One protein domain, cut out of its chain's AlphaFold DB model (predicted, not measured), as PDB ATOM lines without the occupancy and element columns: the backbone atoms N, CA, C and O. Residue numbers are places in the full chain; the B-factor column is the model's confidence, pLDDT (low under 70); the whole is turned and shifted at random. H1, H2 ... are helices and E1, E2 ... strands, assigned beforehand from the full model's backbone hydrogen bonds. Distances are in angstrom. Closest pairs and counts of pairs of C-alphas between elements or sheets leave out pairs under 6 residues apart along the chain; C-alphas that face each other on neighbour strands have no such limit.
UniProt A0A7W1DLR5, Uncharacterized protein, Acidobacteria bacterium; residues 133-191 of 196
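AT A GLANCE: This is residues 133 to 191 of the 196 residues of an uncharacterized protein of Acidobacteria bacterium (UniProt A0A7W1DLR5). Picture a small compact body of three helices: H2 and H3 lie nearly side by side, and the longest helix, H1, crosses H3 steeply. The short strand E1 is at one side, with its Val 137 near Leu 184 of H3. The printed part has 59 residues, with one named strand and three named helices in the order E1, H1, H2, H3, and its class is mostly helix. It is compact, with a radius of gyration of the C-alphas of 10.4 A, and rounded, spanning 28 by 22 by 18 A.

HOW THE PARTS SIT: Start at E1, residues 136 to 138, which pairs with no named strand. It is apart from H1, residues 144 to 158. Next look at H2, residues 161 to 167: it is close to H1 but not clearly touching, the closest C-alphas, of Phe 155 and Glu 161, being 6.2 A apart. H3, residues 176 to 186, touches H2 at a shallow tilt of 25 degrees, the same way; their closest C-alphas, of Arg 165 and Asp 179, are 6.3 A apart. H1 touches H3 with residues 148 to 152 alone, at a steep tilt of 65 degrees, opposite ways; the closest C-alphas are those of Val 152 and Arg 177, 6.0 A apart. The closest C-alphas of E1 and H3, Val 137 and Leu 184, are 7.0 A apart, while E1 and H2 are apart. In H1, H2 and H3 every O i to N i+4 pair is within hydrogen-bond range.

IN THESE COORDINATES: Find C-alpha 136 at (202.297, 172.261, -312.411), where E1 begins; it ends at residue 138. H1 starts at C-alpha 144, (189.979, 168.445, -304.397), and runs 21.4 A to C-alpha 158. H2 covers residues 161 to 167 in 9.9 A. H3 runs 15.5 A from C-alpha 176 to C-alpha 186 at (196.578, 170.970, -317.800).

THE WHOLE: The two C-alphas farthest apart, of Asn 140 and Gly 174, are 29.4 A apart. The printed part has no cut and no long link. Its mean pLDDT is 91.1, and residues 169 to 170 are under 70.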
ATOM      1  N   PRO A 133     200.212 182.030-313.294       94.69
ATOM      2  CA  PRO A 133     199.688 180.711-312.955       94.69
ATOM      3  C   PRO A 133     200.794 179.640-313.044       94.69
ATOM      4  O   PRO A 133     201.474 179.554-314.072       94.69
ATOM      5  N   PRO A 134     200.981 178.781-312.023       95.62
ATOM      6  CA  PRO A 134     201.983 177.724-312.084       95.62
ATOM      7  C   PRO A 134     201.701 176.727-313.219       95.62
ATOM      8  O   PRO A 134     200.562 176.405-313.553       95.62
ATOM      9  N   SER A 135     202.769 176.188-313.799       95.44
ATOM     10  CA  SER A 135     202.701 175.184-314.867       95.44
ATOM     11  C   SER A 135     202.377 173.781-314.350       95.44
ATOM     12  O   SER A 135     201.936 172.917-315.110       95.44
ATOM     13  N   ARG A 136     202.592 173.538-313.052       96.75
ATOM     14  CA  ARG A 136     202.297 172.261-312.411       96.75
ATOM     15  C   ARG A 136     201.790 172.449-310.996       96.75
ATOM     16  O   ARG A 136     202.369 173.197-310.214       96.75
ATOM     17  N   VAL A 137     200.748 171.694-310.658       97.19
ATOM     18  CA  VAL A 137     200.118 171.718-309.336       97.19
ATOM     19  C   VAL A 137     200.007 170.300-308.792       97.19
ATOM     20  O   VAL A 137     199.520 169.388-309.462       97.19
ATOM     21  N   ARG A 138     200.437 170.097-307.543       96.62
ATOM     22  CA  ARG A 138     200.175 168.862-306.793       96.62
ATOM     23  C   ARG A 138     199.647 169.193-305.404       96.62
ATOM     24  O   ARG A 138     200.119 170.114-304.748       96.62
ATOM     25  N   SER A 139     198.700 168.389-304.934       94.06
ATOM     26  CA  SER A 139     198.180 168.463-303.571       94.06
ATOM     27  C   SER A 139     197.899 167.062-303.046       94.06
ATOM     28  O   SER A 139     197.486 166.186-303.806       94.06
ATOM     29  N   ASN A 140     198.107 166.868-301.742       89.38
ATOM     30  CA  ASN A 140     197.690 165.658-301.030       89.38
ATOM     31  C   ASN A 140     196.410 165.887-300.204       89.38
ATOM     32  O   ASN A 140     196.085 165.070-299.340       89.38
ATOM     33  N   LEU A 141     195.706 167.003-300.418       88.75
ATOM     34  CA  LEU A 141     194.396 167.235-299.820       88.75
ATOM     35  C   LEU A 141     193.377 166.277-300.448       88.75
ATOM     36  O   LEU A 141     193.322 166.120-301.665       88.75
ATOM     37  N   ALA A 142     192.584 165.614-299.604       86.00
ATOM     38  CA  ALA A 142     191.534 164.705-300.069       86.00
ATOM     39  C   ALA A 142     190.369 165.470-300.719       86.00
ATOM     40  O   ALA A 142     189.738 164.977-301.652       86.00
ATOM     41  N   ASP A 143     190.104 166.677-300.218       89.31
ATOM     42  CA  ASP A 143     189.126 167.600-300.770       89.31
ATOM     43  C   ASP A 143     189.747 168.343-301.957       89.31
ATOM     44  O   ASP A 143     190.492 169.309-301.805       89.31
ATOM     45  N   THR A 144     189.483 167.838-303.157       90.31
ATOM     46  CA  THR A 144     189.979 168.445-304.397       90.31
ATOM     47  C   THR A 144     189.192 169.700-304.778       90.31
ATOM     48  O   THR A 144     189.737 170.553-305.475       90.31
ATOM     49  N   THR A 145     187.963 169.859-304.274       92.62
ATOM     50  CA  THR A 145     187.164 171.082-304.437       92.62
ATOM     51  C   THR A 145     187.822 172.241-303.701       92.62
ATOM     52  O   THR A 145     187.975 173.303-304.289       92.62
ATOM     53  N   LEU A 146     188.332 172.009-302.485       93.69
ATOM     54  CA  LEU A 146     189.102 173.012-301.739       93.69
ATOM     55  C   LEU A 146     190.309 173.542-302.533       93.69
ATOM     56  O   LEU A 146     190.620 174.726-302.461       93.69
ATOM     57  N   VAL A 147     190.994 172.687-303.298       95.38
ATOM     58  CA  VAL A 147     192.126 173.122-304.137       95.38
ATOM     59  C   VAL A 147     191.646 173.988-305.302       95.38
ATOM     60  O   VAL A 147     192.285 174.987-305.611       95.38
ATOM     61  N   VAL A 148     190.522 173.637-305.933       96.06
ATOM     62  CA  VAL A 148     189.915 174.471-306.984       96.06
ATOM     63  C   VAL A 148     189.518 175.832-306.412       96.06
ATOM     64  O   VAL A 148     189.922 176.853-306.957       96.06
ATOM     65  N   ASP A 149     188.790 175.843-305.294       96.81
ATOM     66  CA  ASP A 149     188.308 177.061-304.632       96.81
ATOM     67  C   ASP A 149     189.470 177.972-304.226       96.81
ATOM     68  O   ASP A 149     189.412 179.181-304.443       96.81
ATOM     69  N   PHE A 150     190.556 177.379-303.718       97.06
ATOM     70  CA  PHE A 150     191.790 178.090-303.402       97.06
ATOM     71  C   PHE A 150     192.329 178.871-304.607       97.06
ATOM     72  O   PHE A 150     192.627 180.055-304.474       97.06
ATOM     73  N   PHE A 151     192.449 178.236-305.778       97.12
ATOM     74  CA  PHE A 151     192.995 178.900-306.964       97.12
ATOM     75  C   PHE A 151     192.033 179.902-307.591       97.12
ATOM     76  O   PHE A 151     192.493 180.937-308.057       97.12
ATOM     77  N   VAL A 152     190.724 179.628-307.582       97.19
ATOM     78  CA  VAL A 152     189.720 180.608-308.029       97.19
ATOM     79  C   VAL A 152     189.884 181.899-307.238       97.19
ATOM     80  O   VAL A 152     190.151 182.943-307.820       97.19
ATOM     81  N   ASN A 153     189.832 181.796-305.912       97.25
ATOM     82  CA  ASN A 153     189.919 182.956-305.041       97.25
ATOM     83  C   ASN A 153     191.286 183.650-305.138       97.25
ATOM     84  O   ASN A 153     191.356 184.865-305.286       97.25
ATOM     85  N   LEU A 154     192.383 182.882-305.132       96.81
ATOM     86  CA  LEU A 154     193.732 183.437-305.256       96.81
ATOM     87  C   LEU A 154     193.895 184.251-306.548       96.81
ATOM     88  O   LEU A 154     194.436 185.354-306.512       96.81
ATOM     89  N   PHE A 155     193.435 183.725-307.684       96.44
ATOM     90  CA  PHE A 155     193.576 184.411-308.965       96.44
ATOM     91  C   PHE A 155     192.630 185.600-309.114       96.44
ATOM     92  O   PHE A 155     193.034 186.583-309.726       96.44
ATOM     93  N   GLU A 156     191.428 185.557-308.536       95.69
ATOM     94  CA  GLU A 156     190.541 186.728-308.476       95.69
ATOM     95  C   GLU A 156     191.162 187.850-307.631       95.69
ATOM     96  O   GLU A 156     191.187 189.005-308.051       95.69
ATOM     97  N   VAL A 157     191.729 187.521-306.463       96.12
ATOM     98  CA  VAL A 157     192.394 188.501-305.585       96.12
ATOM     99  C   VAL A 157     193.620 189.118-306.262       96.12
ATOM    100  O   VAL A 157     193.863 190.317-306.122       96.12
ATOM    101  N   LEU A 158     194.378 188.319-307.013       94.94
ATOM    102  CA  LEU A 158     195.555 188.780-307.751       94.94
ATOM    103  C   LEU A 158     195.222 189.434-309.106       94.94
ATOM    104  O   LEU A 158     196.115 190.017-309.720       94.94
ATOM    105  N   GLY A 159     193.972 189.364-309.580       94.88
ATOM    106  CA  GLY A 159     193.559 189.896-310.885       94.88
ATOM    107  C   GLY A 159     194.172 189.154-312.081       94.88
ATOM    108  O   GLY A 159     194.578 189.778-313.062       94.88
ATOM    109  N   MET A 160     194.313 187.831-311.976       94.12
ATOM    110  CA  MET A 160     195.042 186.978-312.926       94.12
ATOM    111  C   MET A 160     194.136 186.221-313.905       94.12
ATOM    112  O   MET A 160     194.577 185.276-314.561       94.12
ATOM    113  N   GLU A 161     192.862 186.588-314.026       94.06
ATOM    114  CA  GLU A 161     191.881 185.816-314.788       94.06
ATOM    115  C   GLU A 161     192.263 185.677-316.267       94.06
ATOM    116  O   GLU A 161     192.121 184.602-316.855       94.06
ATOM    117  N   ASP A 162     192.801 186.738-316.866       92.12
ATOM    118  CA  ASP A 162     193.246 186.722-318.261       92.12
ATOM    119  C   ASP A 162     194.500 185.860-318.465       92.12
ATOM    120  O   ASP A 162     194.615 185.168-319.481       92.12
ATOM    121  N   GLU A 163     195.407 185.825-317.487       92.44
ATOM    122  CA  GLU A 163     196.589 184.960-317.523       92.44
ATOM    123  C   GLU A 163     196.206 183.485-317.399       92.44
ATOM    124  O   GLU A 163     196.722 182.648-318.140       92.44
ATOM    125  N   VAL A 164     195.252 183.159-316.520       92.50
ATOM    126  CA  VAL A 164     194.716 181.796-316.379       92.50
ATOM    127  C   VAL A 164     194.041 181.345-317.669       92.50
ATOM    128  O   VAL A 164     194.260 180.218-318.109       92.50
ATOM    129  N   ARG A 165     193.264 182.216-318.326       91.75
ATOM    130  CA  ARG A 165     192.649 181.908-319.629       91.75
ATOM    131  C   ARG A 165     193.691 181.709-320.724       91.75
ATOM    132  O   ARG A 165     193.530 180.818-321.553       91.75
ATOM    133  N   ALA A 166     194.761 182.502-320.723       89.12
ATOM    134  CA  ALA A 166     195.850 182.374-321.689       89.12
ATOM    135  C   ALA A 166     196.689 181.101-321.474       89.12
ATOM    136  O   ALA A 166     197.119 180.478-322.444       89.12
ATOM    137  N   ALA A 167     196.913 180.715-320.216       85.81
ATOM    138  CA  ALA A 167     197.676 179.529-319.832       85.81
ATOM    139  C   ALA A 167     196.836 178.240-319.793       85.81
ATOM    140  O   ALA A 167     197.398 177.155-319.656       85.81
ATOM    141  N   GLY A 168     195.509 178.364-319.847       75.94
ATOM    142  CA  GLY A 168     194.555 177.300-319.567       75.94
ATOM    143  C   GLY A 168     193.784 176.802-320.800       75.94
ATOM    144  O   GLY A 168     194.375 176.472-321.834       75.94
ATOM    145  N   PRO A 169     192.457 176.600-320.692       67.00
ATOM    146  CA  PRO A 169     191.691 175.845-321.678       67.00
ATOM    147  C   PRO A 169     191.615 176.539-323.044       67.00
ATOM    148  O   PRO A 169     191.464 177.748-323.156       67.00
ATOM    149  N   THR A 170     191.611 175.737-324.113       66.88
ATOM    150  CA  THR A 170     191.441 176.211-325.502       66.88
ATOM    151  C   THR A 170     190.086 176.894-325.738       66.88
ATOM    152  O   THR A 170     189.907 177.589-326.736       66.88
ATOM    153  N   ILE A 171     189.121 176.678-324.838       71.06
ATOM    154  CA  ILE A 171     187.796 177.294-324.854       71.06
ATOM    155  C   ILE A 171     187.612 178.018-323.524       71.06
ATOM    156  O   ILE A 171     187.569 177.374-322.477       71.06
ATOM    157  N   VAL A 172     187.484 179.339-323.597       75.56
ATOM    158  CA  VAL A 172     187.196 180.199-322.447       75.56
ATOM    159  C   VAL A 172     185.726 180.060-322.064       75.56
ATOM    160  O   VAL A 172     184.836 180.141-322.919       75.56
ATOM    161  N   SER A 173     185.480 179.840-320.780       77.31
ATOM    162  CA  SER A 173     184.154 179.807-320.180       77.31
ATOM    163  C   SER A 173     183.688 181.216-319.795       77.31
ATOM    164  O   SER A 173     184.486 182.114-319.544       77.31
ATOM    165  N   GLY A 174     182.370 181.421-319.702       83.00
ATOM    166  CA  GLY A 174     181.810 182.598-319.019       83.00
ATOM    167  C   GLY A 174     181.860 182.492-317.485       83.00
ATOM    168  O   GLY A 174     181.541 183.455-316.798       83.00
ATOM    169  N   ASP A 175     182.232 181.321-316.964       91.81
ATOM    170  CA  ASP A 175     182.398 181.001-315.546       91.81
ATOM    171  C   ASP A 175     183.884 180.748-315.253       91.81
ATOM    172  O   ASP A 175     184.444 179.749-315.718       91.81
ATOM    173  N   PHE A 176     184.501 181.645-314.476       94.06
ATOM    174  CA  PHE A 176     185.931 181.606-314.161       94.06
ATOM    175  C   PHE A 176     186.339 180.343-313.397       94.06
ATOM    176  O   PHE A 176     187.442 179.831-313.583       94.06
ATOM    177  N   ARG A 177     185.427 179.755-312.614       94.81
ATOM    178  CA  ARG A 177     185.692 178.474-311.960       94.81
ATOM    179  C   ARG A 177     186.042 177.392-312.978       94.81
ATOM    180  O   ARG A 177     186.986 176.632-312.775       94.81
ATOM    181  N   LEU A 178     185.293 177.322-314.079       92.88
ATOM    182  CA  LEU A 178     185.530 176.330-315.129       92.88
ATOM    183  C   LEU A 178     186.852 176.584-315.866       92.88
ATOM    184  O   LEU A 178     187.508 175.617-316.260       92.88
ATOM    185  N   ASP A 179     187.264 177.849-316.005       94.00
ATOM    186  CA  ASP A 179     188.579 178.208-316.549       94.00
ATOM    187  C   ASP A 179     189.702 177.661-315.649       94.00
ATOM    188  O   ASP A 179     190.607 176.975-316.133       94.00
ATOM    189  N   VAL A 180     189.596 177.869-314.329       95.25
ATOM    190  CA  VAL A 180     190.555 177.363-313.329       95.25
ATOM    191  C   VAL A 180     190.585 175.838-313.292       95.25
ATOM    192  O   VAL A 180     191.660 175.243-313.261       95.25
ATOM    193  N   GLU A 181     189.435 175.168-313.341       94.50
ATOM    194  CA  GLU A 181     189.389 173.706-313.434       94.50
ATOM    195  C   GLU A 181     190.056 173.192-314.718       94.50
ATOM    196  O   GLU A 181     190.765 172.181-314.695       94.50
ATOM    197  N   GLY A 182     189.845 173.876-315.846       93.31
ATOM    198  CA  GLY A 182     190.508 173.579-317.113       93.31
ATOM    199  C   GLY A 182     192.027 173.708-317.013       93.31
ATOM    200  O   GLY A 182     192.747 172.781-317.393       93.31
ATOM    201  N   TRP A 183     192.499 174.816-316.443       95.06
ATOM    202  CA  TRP A 183     193.914 175.069-316.184       95.06
ATOM    203  C   TRP A 183     194.524 174.031-315.225       95.06
ATOM    204  O   TRP A 183     195.551 173.436-315.545       95.06
ATOM    205  N   LEU A 184     193.861 173.704-314.110       95.12
ATOM    206  CA  LEU A 184     194.340 172.707-313.144       95.12
ATOM    207  C   LEU A 184     194.566 171.332-313.784       95.12
ATOM    208  O   LEU A 184     195.566 170.672-313.491       95.12
ATOM    209  N   ARG A 185     193.674 170.902-314.689       93.25
ATOM    210  CA  ARG A 185     193.857 169.643-315.431       93.25
ATOM    211  C   ARG A 185     195.113 169.681-316.301       93.25
ATOM    212  O   ARG A 185     195.863 168.706-316.317       93.25
ATOM    213  N   GLN A 186     195.366 170.793-316.991       93.00
ATOM    214  CA  GLN A 186     196.578 170.970-317.800       93.00
ATOM    215  C   GLN A 186     197.842 171.018-316.936       93.00
ATOM    216  O   GLN A 186     198.845 170.399-317.289       93.00
ATOM    217  N   ALA A 187     197.760 171.633-315.755       93.38
ATOM    218  CA  ALA A 187     198.818 171.645-314.745       93.38
ATOM    219  C   ALA A 187     199.037 170.274-314.059       93.38
ATOM    220  O   ALA A 187     199.844 170.141-313.132       93.38
ATOM    221  N   GLY A 188     198.334 169.224-314.499       91.94
ATOM    222  CA  GLY A 188     198.496 167.852-314.019       91.94
ATOM    223  C   GLY A 188     197.777 167.546-312.704       91.94
ATOM    224  O   GLY A 188     198.052 166.506-312.097       91.94
ATOM    225  N   PHE A 189     196.864 168.414-312.261       92.88
ATOM    226  CA  PHE A 189     196.032 168.193-311.085       92.88
ATOM    227  C   PHE A 189     194.735 167.452-311.440       92.88
ATOM    228  O   PHE A 189     194.114 167.679-312.480       92.88
ATOM    229  N   ARG A 190     194.297 166.548-310.557       88.12
ATOM    230  CA  ARG A 190     193.045 165.797-310.732       88.12
ATOM    231  C   ARG A 190     191.883 166.571-310.119       88.12
ATOM    232  O   ARG A 190     191.731 166.600-308.903       88.12
ATOM    233  N   VAL A 191     191.060 167.159-310.980       82.00
ATOM    234  CA  VAL A 191     189.853 167.909-310.606       82.00
ATOM    235  C   VAL A 191     188.684 166.941-310.337       82.00
ATOM    236  O   VAL A 191     188.559 165.939-311.051       82.00
TER     237      VAL A 191